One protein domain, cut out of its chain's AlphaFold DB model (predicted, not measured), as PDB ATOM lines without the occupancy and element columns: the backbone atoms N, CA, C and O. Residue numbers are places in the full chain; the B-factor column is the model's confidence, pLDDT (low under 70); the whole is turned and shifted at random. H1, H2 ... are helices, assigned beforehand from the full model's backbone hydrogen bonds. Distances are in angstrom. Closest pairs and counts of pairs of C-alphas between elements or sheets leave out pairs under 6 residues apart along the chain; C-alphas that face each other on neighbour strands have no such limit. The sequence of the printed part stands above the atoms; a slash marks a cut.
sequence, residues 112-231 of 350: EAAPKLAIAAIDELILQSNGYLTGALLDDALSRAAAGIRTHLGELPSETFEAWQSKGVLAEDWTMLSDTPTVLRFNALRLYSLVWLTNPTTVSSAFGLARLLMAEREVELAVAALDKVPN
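This is residues 112 to 231 of the 350 residues of the protein "Serine/threonine protein kinase" of Corynebacterium sanguinis (UniProt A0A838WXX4). A long helix, H4, runs through the middle, with H1 and H5 packed on it as an up-and-down bundle, each helix running against the one before it. H6 folds back on H5, H2 packs on H4, and short H3 lies toward one end of the longest axis, touching no other helix. The printed part has 120 residues with six named helices, H1 to H6 in chain order, and no named strand; the class is all helix. It is compact, with a radius of gyration of the C-alphas of 13.4 A and spans of 46 by 30 by 29 A.

H4, residues 181 to 198, is the hub, touching three helices. H1, residues 113 to 129, touches it at a shallow tilt of 32 degrees, opposite ways; the closest C-alphas, of Ala 120 and Ala 188, are 3.9 A apart. H5, residues 203 to 215, forms a helical hairpin with H4, at 37 degrees, only just a steep tilt; their closest C-alphas, of Tyr 192 and Ser 205, are 4.8 A apart. H6, residues 219 to 227, forms a second hairpin with H5, at a shallow tilt of 9 degrees, closest at the C-alphas of Ala 210 and Ala 222, 4.1 A. H2, residues 140 to 147, touches residues 186 to 193 of H4 alone, closest at the C-alphas of Ala 146 and Arg 190, 4.8 A. H3, residues 159 to 166, touches no helix. Every O i to N i+4 pair is within hydrogen-bond range in H1, H2, H4, H5 and H6, and 3 of 4 in H3.

H1 begins at C-alpha 113 (304.807, 220.239, 279.671) and is 24.3 A long. H4 is 25.7 A and H5 18.9 A long. H6 ends at C-alpha 227 (301.862, 228.087, 260.466).

The C-alphas farthest apart, of Ser 166 and Asn 231, are 45.6 A apart. The links H2 to H3 and H3 to H4 are long. The printed part has no cut, and no printed residue is under 70 in pLDDT.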
ATOM      1  N   GLU A 112     304.238 220.867 284.479       93.88
ATOM      2  CA  GLU A 112     305.225 220.449 283.482       93.88
ATOM      3  C   GLU A 112     304.599 220.112 282.123       93.88
ATOM      4  O   GLU A 112     303.547 219.471 282.030       93.88
ATOM      5  N   ALA A 113     305.255 220.528 281.037       94.69
ATOM      6  CA  ALA A 113     304.807 220.239 279.671       94.69
ATOM      7  C   ALA A 113     305.099 218.786 279.255       94.69
ATOM      8  O   ALA A 113     304.364 218.201 278.459       94.69
ATOM      9  N   ALA A 114     306.159 218.196 279.811       94.81
ATOM     10  CA  ALA A 114     306.623 216.851 279.492       94.81
ATOM     11  C   ALA A 114     305.556 215.750 279.688       94.81
ATOM     12  O   ALA A 114     305.300 215.028 278.721       94.81
ATOM     13  N   PRO A 115     304.885 215.620 280.856       96.88
ATOM     14  CA  PRO A 115     303.835 214.616 281.034       96.88
ATOM     15  C   PRO A 115     302.626 214.865 280.132       96.88
ATOM     16  O   PRO A 115     302.082 213.916 279.584       96.88
ATOM     17  N   LYS A 116     302.249 216.127 279.890       96.94
ATOM     18  CA  LYS A 116     301.141 216.472 278.983       96.94
ATOM     19  C   LYS A 116     301.412 215.996 277.558       96.94
ATOM     20  O   LYS A 116     300.553 215.383 276.935       96.94
ATOM     21  N   LEU A 117     302.625 216.247 277.061       97.12
ATOM     22  CA  LEU A 117     303.053 215.787 275.742       97.12
ATOM     23  C   LEU A 117     303.099 214.255 275.664       97.12
ATOM     24  O   LEU A 117     302.716 213.690 274.642       97.12
ATOM     25  N   ALA A 118     303.584 213.601 276.722       97.88
ATOM     26  CA  ALA A 118     303.678 212.147 276.788       97.88
ATOM     27  C   ALA A 118     302.295 211.488 276.763       97.88
ATOM     28  O   ALA A 118     302.069 210.612 275.936       97.88
ATOM     29  N   ILE A 119     301.360 211.961 277.592       98.25
ATOM     30  CA  ILE A 119     299.972 211.477 277.614       98.25
ATOM     31  C   ILE A 119     299.318 211.695 276.252       98.25
ATOM     32  O   ILE A 119     298.789 210.747 275.692       98.25
ATOM     33  N   ALA A 120     299.441 212.889 275.660       98.00
ATOM     34  CA  ALA A 120     298.861 213.158 274.343       98.00
ATOM     35  C   ALA A 120     299.361 212.190 273.259       98.00
ATOM     36  O   ALA A 120     298.584 211.716 272.434       98.00
ATOM     37  N   ALA A 121     300.661 211.874 273.279       97.88
ATOM     38  CA  ALA A 121     301.250 210.908 272.360       97.88
ATOM     39  C   ALA A 121     300.792 209.473 272.635       97.88
ATOM     40  O   ALA A 121     300.558 208.730 271.688       97.88
ATOM     41  N   ILE A 122     300.656 209.081 273.901       98.25
ATOM     42  CA  ILE A 122     300.134 207.762 274.261       98.25
ATOM     43  C   ILE A 122     298.669 207.622 273.857       98.25
ATOM     44  O   ILE A 122     298.323 206.623 273.240       98.25
ATOM     45  N   ASP A 123     297.838 208.627 274.107       98.38
ATOM     46  CA  ASP A 123     296.434 208.619 273.705       98.38
ATOM     47  C   ASP A 123     296.297 208.511 272.173       98.38
ATOM     48  O   ASP A 123     295.499 207.715 271.674       98.38
ATOM     49  N   GLU A 124     297.131 209.237 271.411       97.69
ATOM     50  CA  GLU A 124     297.217 209.104 269.947       97.69
ATOM     51  C   GLU A 124     297.646 207.684 269.522       97.69
ATOM     52  O   GLU A 124     297.074 207.121 268.585       97.69
ATOM     53  N   LEU A 125     298.611 207.069 270.215       97.69
ATOM     54  CA  LEU A 125     299.064 205.702 269.934       97.69
ATOM     55  C   LEU A 125     298.008 204.645 270.278       97.69
ATOM     56  O   LEU A 125     297.842 203.694 269.513       97.69
ATOM     57  N   ILE A 126     297.257 204.814 271.371       98.12
ATOM     58  CA  ILE A 126     296.130 203.939 271.721       98.12
ATOM     59  C   ILE A 126     295.072 204.023 270.617       98.12
ATOM     60  O   ILE A 126     294.672 202.991 270.073       98.12
ATOM     61  N   LEU A 127     294.693 205.239 270.201       98.06
ATOM     62  CA  LEU A 127     293.780 205.454 269.074       98.06
ATOM     63  C   LEU A 127     294.278 204.776 267.796       98.06
ATOM     64  O   LEU A 127     293.502 204.110 267.114       98.06
ATOM     65  N   GLN A 128     295.566 204.912 267.478       96.62
ATOM     66  CA  GLN A 128     296.167 204.268 266.314       96.62
ATOM     67  C   GLN A 128     296.102 202.742 266.399       96.62
ATOM     68  O   GLN A 128     295.686 202.103 265.434       96.62
ATOM     69  N   SER A 129     296.480 202.164 267.540       96.31
ATOM     70  CA  SER A 129     296.489 200.712 267.749       96.31
ATOM     71  C   SER A 129     295.092 200.093 267.645       96.31
ATOM     72  O   SER A 129     294.946 198.989 267.125       96.31
ATOM     73  N   ASN A 130     294.065 200.848 268.040       96.06
ATOM     74  CA  ASN A 130     292.669 200.423 268.014       96.06
ATOM     75  C   ASN A 130     291.935 200.808 266.713       96.06
ATOM     76  O   ASN A 130     290.743 200.546 266.588       96.06
ATOM     77  N   GLY A 131     292.615 201.426 265.738       96.12
ATOM     78  CA  GLY A 131     292.024 201.789 264.443       96.12
ATOM     79  C   GLY A 131     291.148 203.051 264.448       96.12
ATOM     80  O   GLY A 131     290.417 203.286 263.491       96.12
ATOM     81  N   TYR A 132     291.244 203.882 265.486       96.31
ATOM     82  CA  TYR A 132     290.462 205.111 265.676       96.31
ATOM     83  C   TYR A 132     291.268 206.399 265.436       96.31
ATOM     84  O   TYR A 132     290.839 207.477 265.842       96.31
ATOM     85  N   LEU A 133     292.447 206.323 264.802       93.12
ATOM     86  CA  LEU A 133     293.261 207.513 264.500       93.12
ATOM     87  C   LEU A 133     292.644 208.391 263.399       93.12
ATOM     88  O   LEU A 133     292.789 209.613 263.433       93.12
ATOM     89  N   THR A 134     291.941 207.792 262.442       91.44
ATOM     90  CA  THR A 134     291.288 208.497 261.330       91.44
ATOM     91  C   THR A 134     289.781 208.576 261.527       91.44
ATOM     92  O   THR A 134     289.185 207.633 262.042       91.44
ATOM     93  N   GLY A 135     289.166 209.641 261.013       91.38
ATOM     94  CA  GLY A 135     287.733 209.895 261.149       91.38
ATOM     95  C   GLY A 135     287.418 210.741 262.381       91.38
ATOM     96  O   GLY A 135     288.120 210.663 263.388       91.38
ATOM     97  N   ALA A 136     286.369 211.552 262.264       94.75
ATOM     98  CA  ALA A 136     285.949 212.450 263.325       94.75
ATOM     99  C   ALA A 136     285.330 211.654 264.481       94.75
ATOM    100  O   ALA A 136     284.487 210.777 264.264       94.75
ATOM    101  N   LEU A 137     285.763 211.963 265.698       95.94
ATOM    102  CA  LEU A 137     285.248 211.381 266.940       95.94
ATOM    103  C   LEU A 137     284.617 212.437 267.846       95.94
ATOM    104  O   LEU A 137     283.857 212.086 268.749       95.94
ATOM    105  N   LEU A 138     284.951 213.707 267.634       94.69
ATOM    106  CA  LEU A 138     284.404 214.835 268.369       94.69
ATOM    107  C   LEU A 138     283.420 215.587 267.476       94.69
ATOM    108  O   LEU A 138     283.525 215.564 266.252       94.69
ATOM    109  N   ASP A 139     282.468 216.278 268.094       92.69
ATOM    110  CA  ASP A 139     281.722 217.300 267.370       92.69
ATOM    111  C   ASP A 139     282.618 218.518 267.060       92.69
ATOM    112  O   ASP A 139     283.631 218.767 267.724       92.69
ATOM    113  N   ASP A 140     282.228 219.288 266.041       92.12
ATOM    114  CA  ASP A 140     282.946 220.479 265.576       92.12
ATOM    115  C   ASP A 140     283.181 221.522 266.681       92.12
ATOM    116  O   ASP A 140     284.203 222.210 266.696       92.12
ATOM    117  N   ALA A 141     282.228 221.707 267.597       92.69
ATOM    118  CA  ALA A 141     282.350 222.730 268.632       92.69
ATOM    119  C   ALA A 141     283.434 222.338 269.644       92.69
ATOM    120  O   ALA A 141     284.305 223.149 269.981       92.69
ATOM    121  N   LEU A 142     283.418 221.077 270.072       93.25
ATOM    122  CA  LEU A 142     284.364 220.502 271.010       93.25
ATOM    123  C   LEU A 142     285.765 220.392 270.412       93.25
ATOM    124  O   LEU A 142     286.729 220.744 271.092       93.25
ATOM    125  N   SER A 143     285.904 219.972 269.150       93.94
ATOM    126  CA  SER A 143     287.211 219.881 268.484       93.94
ATOM    127  C   SER A 143     287.896 221.255 268.391       93.94
ATOM    128  O   SER A 143     289.070 221.397 268.752       93.94
ATOM    129  N   ARG A 144     287.149 222.302 268.009       93.69
ATOM    130  CA  ARG A 144     287.646 223.688 267.930       93.69
ATOM    131  C   ARG A 144     288.017 224.248 269.298       93.69
ATOM    132  O   ARG A 144     289.092 224.836 269.444       93.69
ATOM    133  N   ALA A 145     287.157 224.045 270.294       93.56
ATOM    134  CA  ALA A 145     287.377 224.542 271.649       93.56
ATOM    135  C   ALA A 145     288.548 223.831 272.342       93.56
ATOM    136  O   ALA A 145     289.352 224.477 273.017       93.56
ATOM    137  N   ALA A 146     288.697 222.520 272.130       93.00
ATOM    138  CA  ALA A 146     289.832 221.748 272.628       93.00
ATOM    139  C   ALA A 146     291.153 222.190 271.976       93.00
ATOM    140  O   ALA A 146     292.202 222.148 272.620       93.00
ATOM    141  N   ALA A 147     291.116 222.673 270.728       91.38
ATOM    142  CA  ALA A 147     292.295 223.218 270.063       91.38
ATOM    143  C   ALA A 147     292.748 224.552 270.665       91.38
ATOM    144  O   ALA A 147     293.919 224.896 270.522       91.38
ATOM    145  N   GLY A 148     291.868 225.326 271.309       86.94
ATOM    146  CA  GLY A 148     292.237 226.570 271.996       86.94
ATOM    147  C   GLY A 148     292.806 227.672 271.089       86.94
ATOM    148  O   GLY A 148     293.421 228.613 271.589       86.94
ATOM    149  N   ILE A 149     292.676 227.550 269.759       81.44
ATOM    150  CA  ILE A 149     293.247 228.501 268.786       81.44
ATOM    151  C   ILE A 149     292.297 229.675 268.526       81.44
ATOM    152  O   ILE A 149     292.762 230.802 268.358       81.44
ATOM    153  N   ARG A 150     290.990 229.400 268.424       80.25
ATOM    154  CA  ARG A 150     289.947 230.391 268.094       80.25
ATOM    155  C   ARG A 150     288.822 230.445 269.121       80.25
ATOM    156  O   ARG A 150     288.281 231.518 269.336       80.25
ATOM    157  N   THR A 151     288.484 229.300 269.703       85.25
ATOM    158  CA  THR A 151     287.486 229.138 270.762       85.25
ATOM    159  C   THR A 151     288.130 228.428 271.944       85.25
ATOM    160  O   THR A 151     289.139 227.730 271.784       85.25
ATOM    161  N   HIS A 152     287.560 228.611 273.130       87.31
ATOM    162  CA  HIS A 152     288.087 228.047 274.370       87.31
ATOM    163  C   HIS A 152     287.093 227.079 275.013       87.31
ATOM    164  O   HIS A 152     285.885 227.239 274.890       87.31
ATOM    165  N   LEU A 153     287.595 226.088 275.759       87.81
ATOM    166  CA  LEU A 153     286.748 225.097 276.442       87.81
ATOM    167  C   LEU A 153     285.717 225.721 277.394       87.81
ATOM    168  O   LEU A 153     284.627 225.181 277.530       87.81
ATOM    169  N   GLY A 154     286.037 226.858 278.020       87.06
ATOM    170  CA  GLY A 154     285.114 227.569 278.914       87.06
ATOM    171  C   GLY A 154     283.932 228.246 278.210       87.06
ATOM    172  O   GLY A 154     283.033 228.730 278.885       87.06
ATOM    173  N   GLU A 155     283.933 228.297 276.877       88.31
ATOM    174  CA  GLU A 155     282.827 228.833 276.072       88.31
ATOM    175  C   GLU A 155     281.799 227.750 275.709       88.31
ATOM    176  O   GLU A 155     280.727 228.069 275.196       88.31
ATOM    177  N   LEU A 156     282.113 226.471 275.953       88.94
ATOM    178  CA  LEU A 156     281.195 225.367 275.687       88.94
ATOM    179  C   LEU A 156     280.118 225.254 276.780       88.94
ATOM    180  O   LEU A 156     280.414 225.483 277.955       88.94
ATOM    181  N   PRO A 157     278.890 224.826 276.433       88.75
ATOM    182  CA  PRO A 157     277.872 224.491 277.425       88.75
ATOM    183  C   PRO A 157     278.336 223.355 278.346       88.75
ATOM    184  O   PRO A 157     278.847 222.338 277.861       88.75
ATOM    185  N   SER A 158     278.091 223.487 279.657       86.19
ATOM    186  CA  SER A 158     278.412 222.455 280.663       86.19
ATOM    187  C   SER A 158     277.787 221.094 280.343       86.19
ATOM    188  O   SER A 158     278.416 220.059 280.567       86.19
ATOM    189  N   GLU A 159     276.602 221.107 279.722       87.56
ATOM    190  CA  GLU A 159     275.851 219.937 279.247       87.56
ATOM    191  C   GLU A 159     276.719 218.962 278.429       87.56
ATOM    192  O   GLU A 159     276.538 217.746 278.509       87.56
ATOM    193  N   THR A 160     277.711 219.483 277.689       83.75
ATOM    194  CA  THR A 160     278.663 218.690 276.892       83.75
ATOM    195  C   THR A 160     279.408 217.671 277.758       83.75
ATOM    196  O   THR A 160     279.494 216.492 277.408       83.75
ATOM    197  N   PHE A 161     279.920 218.108 278.912       89.25
ATOM    198  CA  PHE A 161     280.710 217.271 279.817       89.25
ATOM    199  C   PHE A 161     279.840 216.554 280.854       89.25
ATOM    200  O   PHE A 161     280.150 215.420 281.217       89.25
ATOM    201  N   GLU A 162     278.712 217.142 281.262       89.31
ATOM    202  CA  GLU A 162     277.711 216.480 282.116       89.31
ATOM    203  C   GLU A 162     277.144 215.218 281.441       89.31
ATOM    204  O   GLU A 162     276.982 214.167 282.072       89.31
ATOM    205  N   ALA A 163     276.920 215.264 280.124       87.25
ATOM    206  CA  ALA A 163     276.513 214.099 279.343       87.25
ATOM    207  C   ALA A 163     277.590 212.998 279.302       87.25
ATOM    208  O   ALA A 163     277.262 211.815 279.216       87.25
ATOM    209  N   TRP A 164     278.876 213.356 279.346       90.56
ATOM    210  CA  TRP A 164     279.972 212.380 279.378       90.56
ATOM    211  C   TRP A 164     280.146 211.770 280.772       90.56
ATOM    212  O   TRP A 164     280.350 210.560 280.879       90.56
ATOM    213  N   GLN A 165     280.005 212.576 281.826       90.94
ATOM    214  CA  GLN A 165     280.052 212.110 283.215       90.94
ATOM    215  C   GLN A 165     278.876 211.186 283.541       90.94
ATOM    216  O   GLN A 165     279.081 210.089 284.054       90.94
ATOM    217  N   SER A 166     277.651 211.557 283.154       88.88
ATOM    218  CA  SER A 166     276.456 210.718 283.369       88.88
ATOM    219  C   SER A 166     276.518 209.365 282.650       88.88
ATOM    220  O   SER A 166     275.924 208.392 283.113       88.88
ATOM    221  N   LYS A 167     277.265 209.273 281.542       88.81
ATOM    222  CA  LYS A 167     277.539 208.018 280.823       88.81
ATOM    223  C   LYS A 167     278.733 207.235 281.384       88.81
ATOM    224  O   LYS A 167     279.040 206.171 280.855       88.81
ATOM    225  N   GLY A 168     279.426 207.757 282.400       85.19
ATOM    226  CA  GLY A 168     280.643 207.162 282.960       85.19
ATOM    227  C   GLY A 168     281.843 207.184 282.008       85.19
ATOM    228  O   GLY A 168     282.783 206.418 282.187       85.19
ATOM    229  N   VAL A 169     281.801 208.028 280.973       88.12
ATOM    230  CA  VAL A 169     282.855 208.145 279.954       88.12
ATOM    231  C   VAL A 169     283.977 209.065 280.438       88.12
ATOM    232  O   VAL A 169     285.151 208.797 280.192       88.12
ATOM    233  N   LEU A 170     283.615 210.135 281.149       88.94
ATOM    234  CA  LEU A 170     284.543 211.075 281.772       88.94
ATOM    235  C   LEU A 170     284.440 210.951 283.291       88.94
ATOM    236  O   LEU A 170     283.349 211.057 283.845       88.94
ATOM    237  N   ALA A 171     285.572 210.743 283.957       85.62
ATOM    238  CA  ALA A 171     285.623 210.712 285.412       85.62
ATOM    239  C   ALA A 171     285.389 212.108 286.016       85.62
ATOM    240  O   ALA A 171     285.754 213.122 285.415       85.62
ATOM    241  N   GLU A 172     284.824 212.161 287.224       84.81
ATOM    242  CA  GLU A 172     284.560 213.419 287.942       84.81
ATOM    243  C   GLU A 172     285.840 214.223 288.220       84.81
ATOM    244  O   GLU A 172     285.822 215.452 288.200       84.81
ATOM    245  N   ASP A 173     286.965 213.538 288.428       86.62
ATOM    246  CA  ASP A 173     288.280 214.134 288.677       86.62
ATOM    247  C   ASP A 173     289.036 214.517 287.393       86.62
ATOM    248  O   ASP A 173     290.161 215.013 287.465       86.62
ATOM    249  N   TRP A 174     288.433 214.300 286.217       88.56
ATOM    250  CA  TRP A 174     289.049 214.547 284.912       88.56
ATOM    251  C   TRP A 174     290.399 213.839 284.729       88.56
ATOM    252  O   TRP A 174     291.308 214.372 284.075       88.56
ATOM    253  N   THR A 175     290.534 212.630 285.288       91.50
ATOM    254  CA  THR A 175     291.720 211.803 285.067       91.50
ATOM    255  C   THR A 175     292.011 211.605 283.575       91.50
ATOM    256  O   THR A 175     291.126 211.613 282.718       91.50
ATOM    257  N   MET A 176     293.293 211.427 283.261       94.06
ATOM    258  CA  MET A 176     293.749 211.139 281.900       94.06
ATOM    259  C   MET A 176     293.658 209.647 281.564       94.06
ATOM    260  O   MET A 176     293.929 209.265 280.432       94.06
ATOM    261  N   LEU A 177     293.275 208.809 282.532       95.12
ATOM    262  CA  LEU A 177     293.057 207.382 282.332       95.12
ATOM    263  C   LEU A 177     291.762 207.150 281.557       95.12
ATOM    264  O   LEU A 177     290.671 207.408 282.065       95.12
ATOM    265  N   SER A 178     291.872 206.648 280.332       93.56
ATOM    266  CA  SER A 178     290.713 206.247 279.538       93.56
ATOM    267  C   SER A 178     291.138 205.338 278.397       93.56
ATOM    268  O   SER A 178     292.184 205.555 277.796       93.56
ATOM    269  N   ASP A 179     290.268 204.398 278.043       93.12
ATOM    270  CA  ASP A 179     290.355 203.624 276.799       93.12
ATOM    271  C   ASP A 179     289.278 204.051 275.783       93.12
ATOM    272  O   ASP A 179     289.176 203.490 274.690       93.12
ATOM    273  N   THR A 180     288.444 205.043 276.123       95.31
ATOM    274  CA  THR A 180     287.337 205.466 275.256       95.31
ATOM    275  C   THR A 180     287.863 206.358 274.129       95.31
ATOM    276  O   THR A 180     288.421 207.419 274.423       95.31
ATOM    277  N   PRO A 181     287.640 206.024 272.838       96.44
ATOM    278  CA  PRO A 181     288.220 206.772 271.720       96.44
ATOM    279  C   PRO A 181     287.910 208.276 271.719       96.44
ATOM    280  O   PRO A 181     288.783 209.085 271.416       96.44
ATOM    281  N   THR A 182     286.693 208.678 272.090       95.12
ATOM    282  CA  THR A 182     286.305 210.097 272.150       95.12
ATOM    283  C   THR A 182     287.069 210.861 273.234       95.12
ATOM    284  O   THR A 182     287.544 211.968 272.994       95.12
ATOM    285  N   VAL A 183     287.264 210.256 274.408       95.31
ATOM    286  CA  VAL A 183     288.007 210.862 275.526       95.31
ATOM    287  C   VAL A 183     289.495 210.915 275.224       95.31
ATOM    288  O   VAL A 183     290.111 211.955 275.431       95.31
ATOM    289  N   LEU A 184     290.054 209.836 274.672       97.06
ATOM    290  CA  LEU A 184     291.436 209.794 274.195       97.06
ATOM    291  C   LEU A 184     291.697 210.903 273.170       97.06
ATOM    292  O   LEU A 184     292.656 211.660 273.292       97.06
ATOM    293  N   ARG A 185     290.802 211.053 272.184       97.50
ATOM    294  CA  ARG A 185     290.892 212.105 271.164       97.50
ATOM    295  C   ARG A 185     290.866 213.494 271.786       97.50
ATOM    296  O   ARG A 185     291.705 214.331 271.457       97.50
ATOM    297  N   PHE A 186     289.917 213.726 272.686       95.88
ATOM    298  CA  PHE A 186     289.764 214.987 273.399       95.88
ATOM    299  C   PHE A 186     290.994 215.326 274.255       95.88
ATOM    300  O   PHE A 186     291.509 216.445 274.176       95.88
ATOM    301  N   ASN A 187     291.504 214.361 275.027       96.06
ATOM    302  CA  ASN A 187     292.697 214.511 275.860       96.06
ATOM    303  C   ASN A 187     293.942 214.795 275.020       96.06
ATOM    304  O   ASN A 187     294.642 215.774 275.283       96.06
ATOM    305  N   ALA A 188     294.183 214.018 273.965       97.56
ATOM    306  CA  ALA A 188     295.326 214.226 273.090       97.56
ATOM    307  C   ALA A 188     295.304 215.616 272.437       97.56
ATOM    308  O   ALA A 188     296.299 216.344 272.480       97.56
ATOM    309  N   LEU A 189     294.152 216.026 271.895       96.81
ATOM    310  CA  LEU A 189     293.993 217.309 271.214       96.81
ATOM    311  C   LEU A 189     294.220 218.484 272.184       96.81
ATOM    312  O   LEU A 189     295.064 219.346 271.911       96.81
ATOM    313  N   ARG A 190     293.563 218.488 273.355       95.31
ATOM    314  CA  ARG A 190     293.722 219.573 274.343       95.31
ATOM    315  C   ARG A 190     295.128 219.638 274.935       95.31
ATOM    316  O   ARG A 190     295.642 220.731 275.162       95.31
ATOM    317  N   LEU A 191     295.774 218.495 275.179       96.50
ATOM    318  CA  LEU A 191     297.116 218.449 275.762       96.50
ATOM    319  C   LEU A 191     298.184 218.870 274.749       96.50
ATOM    320  O   LEU A 191     299.071 219.650 275.102       96.50
ATOM    321  N   TYR A 192     298.080 218.437 273.486       97.38
ATOM    322  CA  TYR A 192     298.952 218.950 272.430       97.38
ATOM    323  C   TYR A 192     298.790 220.457 272.248       97.38
ATOM    324  O   TYR A 192     299.796 221.166 272.182       97.38
ATOM    325  N   SER A 193     297.550 220.954 272.231       95.62
ATOM    326  CA  SER A 193     297.286 222.393 272.182       95.62
ATOM    327  C   SER A 193     297.910 223.133 273.365       95.62
ATOM    328  O   SER A 193     298.675 224.076 273.163       95.62
ATOM    329  N   LEU A 194     297.676 222.676 274.595       94.62
ATOM    330  CA  LEU A 194     298.190 223.326 275.797       94.62
ATOM    331  C   LEU A 194     299.724 223.394 275.811       94.62
ATOM    332  O   LEU A 194     300.304 224.427 276.155       94.62
ATOM    333  N   VAL A 195     300.402 222.324 275.389       95.50
ATOM    334  CA  VAL A 195     301.865 222.320 275.242       95.50
ATOM    335  C   VAL A 195     302.308 223.288 274.144       95.50
ATOM    336  O   VAL A 195     303.284 224.014 274.322       95.50
ATOM    337  N   TRP A 196     301.589 223.333 273.019       94.38
ATOM    338  CA  TRP A 196     301.918 224.223 271.906       94.38
ATOM    339  C   TRP A 196     301.745 225.707 272.252       94.38
ATOM    340  O   TRP A 196     302.606 226.520 271.919       94.38
ATOM    341  N   LEU A 197     300.670 226.056 272.960       90.56
ATOM    342  CA  LEU A 197     300.377 227.424 273.390       90.56
ATOM    343  C   LEU A 197     301.370 227.933 274.439       90.56
ATOM    344  O   LEU A 197     301.707 229.113 274.432       90.56
ATOM    345  N   THR A 198     301.843 227.058 275.327       90.38
ATOM    346  CA  THR A 198     302.771 227.447 276.402       90.38
ATOM    347  C   THR A 198     304.229 227.467 275.952       90.38
ATOM    348  O   THR A 198     304.996 228.303 276.423       90.38
ATOM    349  N   ASN A 199     304.630 226.579 275.035       87.50
ATOM    350  CA  ASN A 199     306.003 226.514 274.549       87.50
ATOM    351  C   ASN A 199     306.079 226.214 273.036       87.50
ATOM    352  O   ASN A 199     306.189 225.042 272.642       87.50
ATOM    353  N   PRO A 200     306.160 227.253 272.178       82.25
ATOM    354  CA  PRO A 200     306.199 227.108 270.721       82.25
ATOM    355  C   PRO A 200     307.534 226.560 270.172       82.25
ATOM    356  O   PRO A 200     307.766 226.550 268.963       82.25
ATOM    357  N   THR A 201     308.430 226.075 271.038       86.94
ATOM    358  CA  THR A 201     309.625 225.310 270.635       86.94
ATOM    359  C   THR A 201     309.377 223.799 270.598       86.94
ATOM    360  O   THR A 201     310.129 223.064 269.954       86.94
ATOM    361  N   THR A 202     308.285 223.322 271.210       91.56
ATOM    362  CA  THR A 202     307.915 221.897 271.241       91.56
ATOM    363  C   THR A 202     307.195 221.505 269.955       91.56
ATOM    364  O   THR A 202     306.017 221.178 269.946       91.56
ATOM    365  N   VAL A 203     307.901 221.537 268.826       93.50
ATOM    366  CA  VAL A 203     307.292 221.378 267.493       93.50
ATOM    367  C   VAL A 203     306.488 220.077 267.343       93.50
ATOM    368  O   VAL A 203     305.498 220.047 266.621       93.50
ATOM    369  N   SER A 204     306.848 219.007 268.060       93.88
ATOM    370  CA  SER A 204     306.084 217.753 268.061       93.88
ATOM    371  C   SER A 204     304.620 217.922 268.478       93.88
ATOM    372  O   SER A 204     303.781 217.198 267.949       93.88
ATOM    373  N   SER A 205     304.299 218.867 269.373       95.31
ATOM    374  CA  SER A 205     302.907 219.123 269.757       95.31
ATOM    375  C   SER A 205     302.118 219.792 268.635       95.31
ATOM    376  O   SER A 205     300.974 219.416 268.414       95.31
ATOM    377  N   ALA A 206     302.733 220.696 267.864       95.94
ATOM    378  CA  ALA A 206     302.090 221.323 266.707       95.94
ATOM    379  C   ALA A 206     301.713 220.281 265.639       95.94
ATOM    380  O   ALA A 206     300.604 220.296 265.115       95.94
ATOM    381  N   PHE A 207     302.619 219.335 265.356       97.25
ATOM    382  CA  PHE A 207     302.359 218.256 264.399       97.25
ATOM    383  C   PHE A 207     301.344 217.228 264.918       97.25
ATOM    384  O   PHE A 207     300.535 216.751 264.129       97.25
ATOM    385  N   GLY A 208     301.378 216.876 266.210       96.88
ATOM    386  CA  GLY A 208     300.357 216.019 266.826       96.88
ATOM    387  C   GLY A 208     298.975 216.658 266.765       96.88
ATOM    388  O   GLY A 208     298.038 216.063 266.240       96.88
ATOM    389  N   LEU A 209     298.879 217.925 267.175       97.06
ATOM    390  CA  LEU A 209     297.654 218.714 267.085       97.06
ATOM    391  C   LEU A 209     297.115 218.774 265.650       97.06
ATOM    392  O   LEU A 209     295.936 218.513 265.438       97.06
ATOM    393  N   ALA A 210     297.968 219.070 264.666       97.12
ATOM    394  CA  ALA A 210     297.563 219.139 263.265       97.12
ATOM    395  C   ALA A 210     297.021 217.801 262.742       97.12
ATOM    396  O   ALA A 210     295.975 217.788 262.101       97.12
ATOM    397  N   ARG A 211     297.663 216.667 263.069       97.25
ATOM    398  CA  ARG A 211     297.162 215.336 262.678       97.25
ATOM    399  C   ARG A 211     295.784 215.040 263.263       97.25
ATOM    400  O   ARG A 211     294.914 214.556 262.543       97.25
ATOM    401  N   LEU A 212     295.578 215.340 264.546       97.38
ATOM    402  CA  LEU A 212     294.282 215.113 265.185       97.38
ATOM    403  C   LEU A 212     293.206 216.037 264.609       97.38
ATOM    404  O   LEU A 212     292.112 215.563 264.330       97.38
ATOM    405  N   LEU A 213     293.522 217.310 264.352       96.56
ATOM    406  CA  LEU A 213     292.600 218.256 263.712       96.56
ATOM    407  C   LEU A 213     292.237 217.842 262.286       96.56
ATOM    408  O   LEU A 213     291.079 217.960 261.905       96.56
ATOM    409  N   MET A 214     293.187 217.308 261.515       96.19
ATOM    410  CA  MET A 214     292.896 216.751 260.192       96.19
ATOM    411  C   MET A 214     291.928 215.566 260.270       96.19
ATOM    412  O   MET A 214     291.039 215.456 259.430       96.19
ATOM    413  N   ALA A 215     292.045 214.704 261.284       96.06
ATOM    414  CA  ALA A 215     291.091 213.614 261.493       96.06
ATOM    415  C   ALA A 215     289.690 214.115 261.896       96.06
ATOM    416  O   ALA A 215     288.702 213.537 261.447       96.06
ATOM    417  N   GLU A 216     289.606 215.215 262.653       95.75
ATOM    418  CA  GLU A 216     288.349 215.923 262.962       95.75
ATOM    419  C   GLU A 216     287.871 216.847 261.820       95.75
ATOM    420  O   GLU A 216     286.912 217.587 261.996       95.75
ATOM    421  N   ARG A 217     288.526 216.826 260.646       94.69
ATOM    422  CA  ARG A 217     288.220 217.663 259.463       94.69
ATOM    423  C   ARG A 217     288.363 219.177 259.672       94.69
ATOM    424  O   ARG A 217     287.951 219.985 258.840       94.69
ATOM    425  N   GLU A 218     289.064 219.586 260.720       94.88
ATOM    426  CA  GLU A 218     289.346 220.982 261.052       94.88
ATOM    427  C   GLU A 218     290.613 221.495 260.334       94.88
ATOM    428  O   GLU A 218     291.587 221.942 260.948       94.88
ATOM    429  N   VAL A 219     290.602 221.446 258.994       95.12
ATOM    430  CA  VAL A 219     291.769 221.733 258.127       95.12
ATOM    431  C   VAL A 219     292.371 223.118 258.388       95.12
ATOM    432  O   VAL A 219     293.587 223.274 258.480       95.12
ATOM    433  N   GLU A 220     291.536 224.150 258.540       94.06
ATOM    434  CA  GLU A 220     292.032 225.516 258.761       94.06
ATOM    435  C   GLU A 220     292.714 225.675 260.126       94.06
ATOM    436  O   GLU A 220     293.654 226.464 260.251       94.06
ATOM    437  N   LEU A 221     292.276 224.926 261.144       95.06
ATOM    438  CA  LEU A 221     292.934 224.915 262.449       95.06
ATOM    439  C   LEU A 221     294.242 224.122 262.406       95.06
ATOM    440  O   LEU A 221     295.224 224.570 262.999       95.06
ATOM    441  N   ALA A 222     294.286 223.002 261.678       95.94
ATOM    442  CA  ALA A 222     295.512 222.229 261.474       95.94
ATOM    443  C   ALA A 222     296.600 223.083 260.800       95.94
ATOM    444  O   ALA A 222     297.717 223.204 261.310       95.94
ATOM    445  N   VAL A 223     296.237 223.779 259.716       96.12
ATOM    446  CA  VAL A 223     297.127 224.717 259.020       96.12
ATOM    447  C   VAL A 223     297.555 225.858 259.944       96.12
ATOM    448  O   VAL A 223     298.740 226.174 260.008       96.12
ATOM    449  N   ALA A 224     296.630 226.446 260.711       94.56
ATOM    450  CA  ALA A 224     296.957 227.518 261.653       94.56
ATOM    451  C   ALA A 224     297.913 227.068 262.774       94.56
ATOM    452  O   ALA A 224     298.741 227.861 263.224       94.56
ATOM    453  N   ALA A 225     297.821 225.815 263.230       94.81
ATOM    454  CA  ALA A 225     298.739 225.262 264.220       94.81
ATOM    455  C   ALA A 225     300.167 225.146 263.663       94.81
ATOM    456  O   ALA A 225     301.118 225.565 264.326       94.81
ATOM    457  N   LEU A 226     300.310 224.632 262.437       96.31
ATOM    458  CA  LEU A 226     301.599 224.456 261.763       96.31
ATOM    459  C   LEU A 226     302.216 225.777 261.284       96.31
ATOM    460  O   LEU A 226     303.434 225.933 261.348       96.31
ATOM    461  N   ASP A 227     301.401 226.749 260.872       95.06
ATOM    462  CA  ASP A 227     301.862 228.087 260.466       95.06
ATOM    463  C   ASP A 227     302.548 228.843 261.615       95.06
ATOM    464  O   ASP A 227     303.394 229.704 261.380       95.06
ATOM    465  N   LYS A 228     302.224 228.506 262.870       93.31
ATOM    466  CA  LYS A 228     302.878 229.081 264.054       93.31
ATOM    467  C   LYS A 228     304.280 228.517 264.313       93.31
ATOM    468  O   LYS A 228     304.958 229.006 265.216       93.31
ATOM    469  N   VAL A 229     304.730 227.492 263.580       95.25
ATOM    470  CA  VAL A 229     306.074 226.924 263.765       95.25
ATOM    471  C   VAL A 229     307.134 227.971 263.386       95.25
ATOM    472  O   VAL A 229     307.186 228.372 262.221       95.25
ATOM    473  N   PRO A 230     308.026 228.386 264.313       93.38
ATOM    474  CA  PRO A 230     308.964 229.480 264.063       93.38
ATOM    475  C   PRO A 230     309.898 229.223 262.878       93.38
ATOM    476  O   PRO A 230     310.405 228.112 262.723       93.38
ATOM    477  N   ASN A 231     310.221 230.268 262.111       92.56
ATOM    478  CA  ASN A 231     311.130 230.185 260.956       92.56
ATOM    479  C   ASN A 231     312.539 229.677 261.321       92.56
ATOM    480  O   ASN A 231     313.214 229.075 260.492       92.56
TER     481      ASN A 231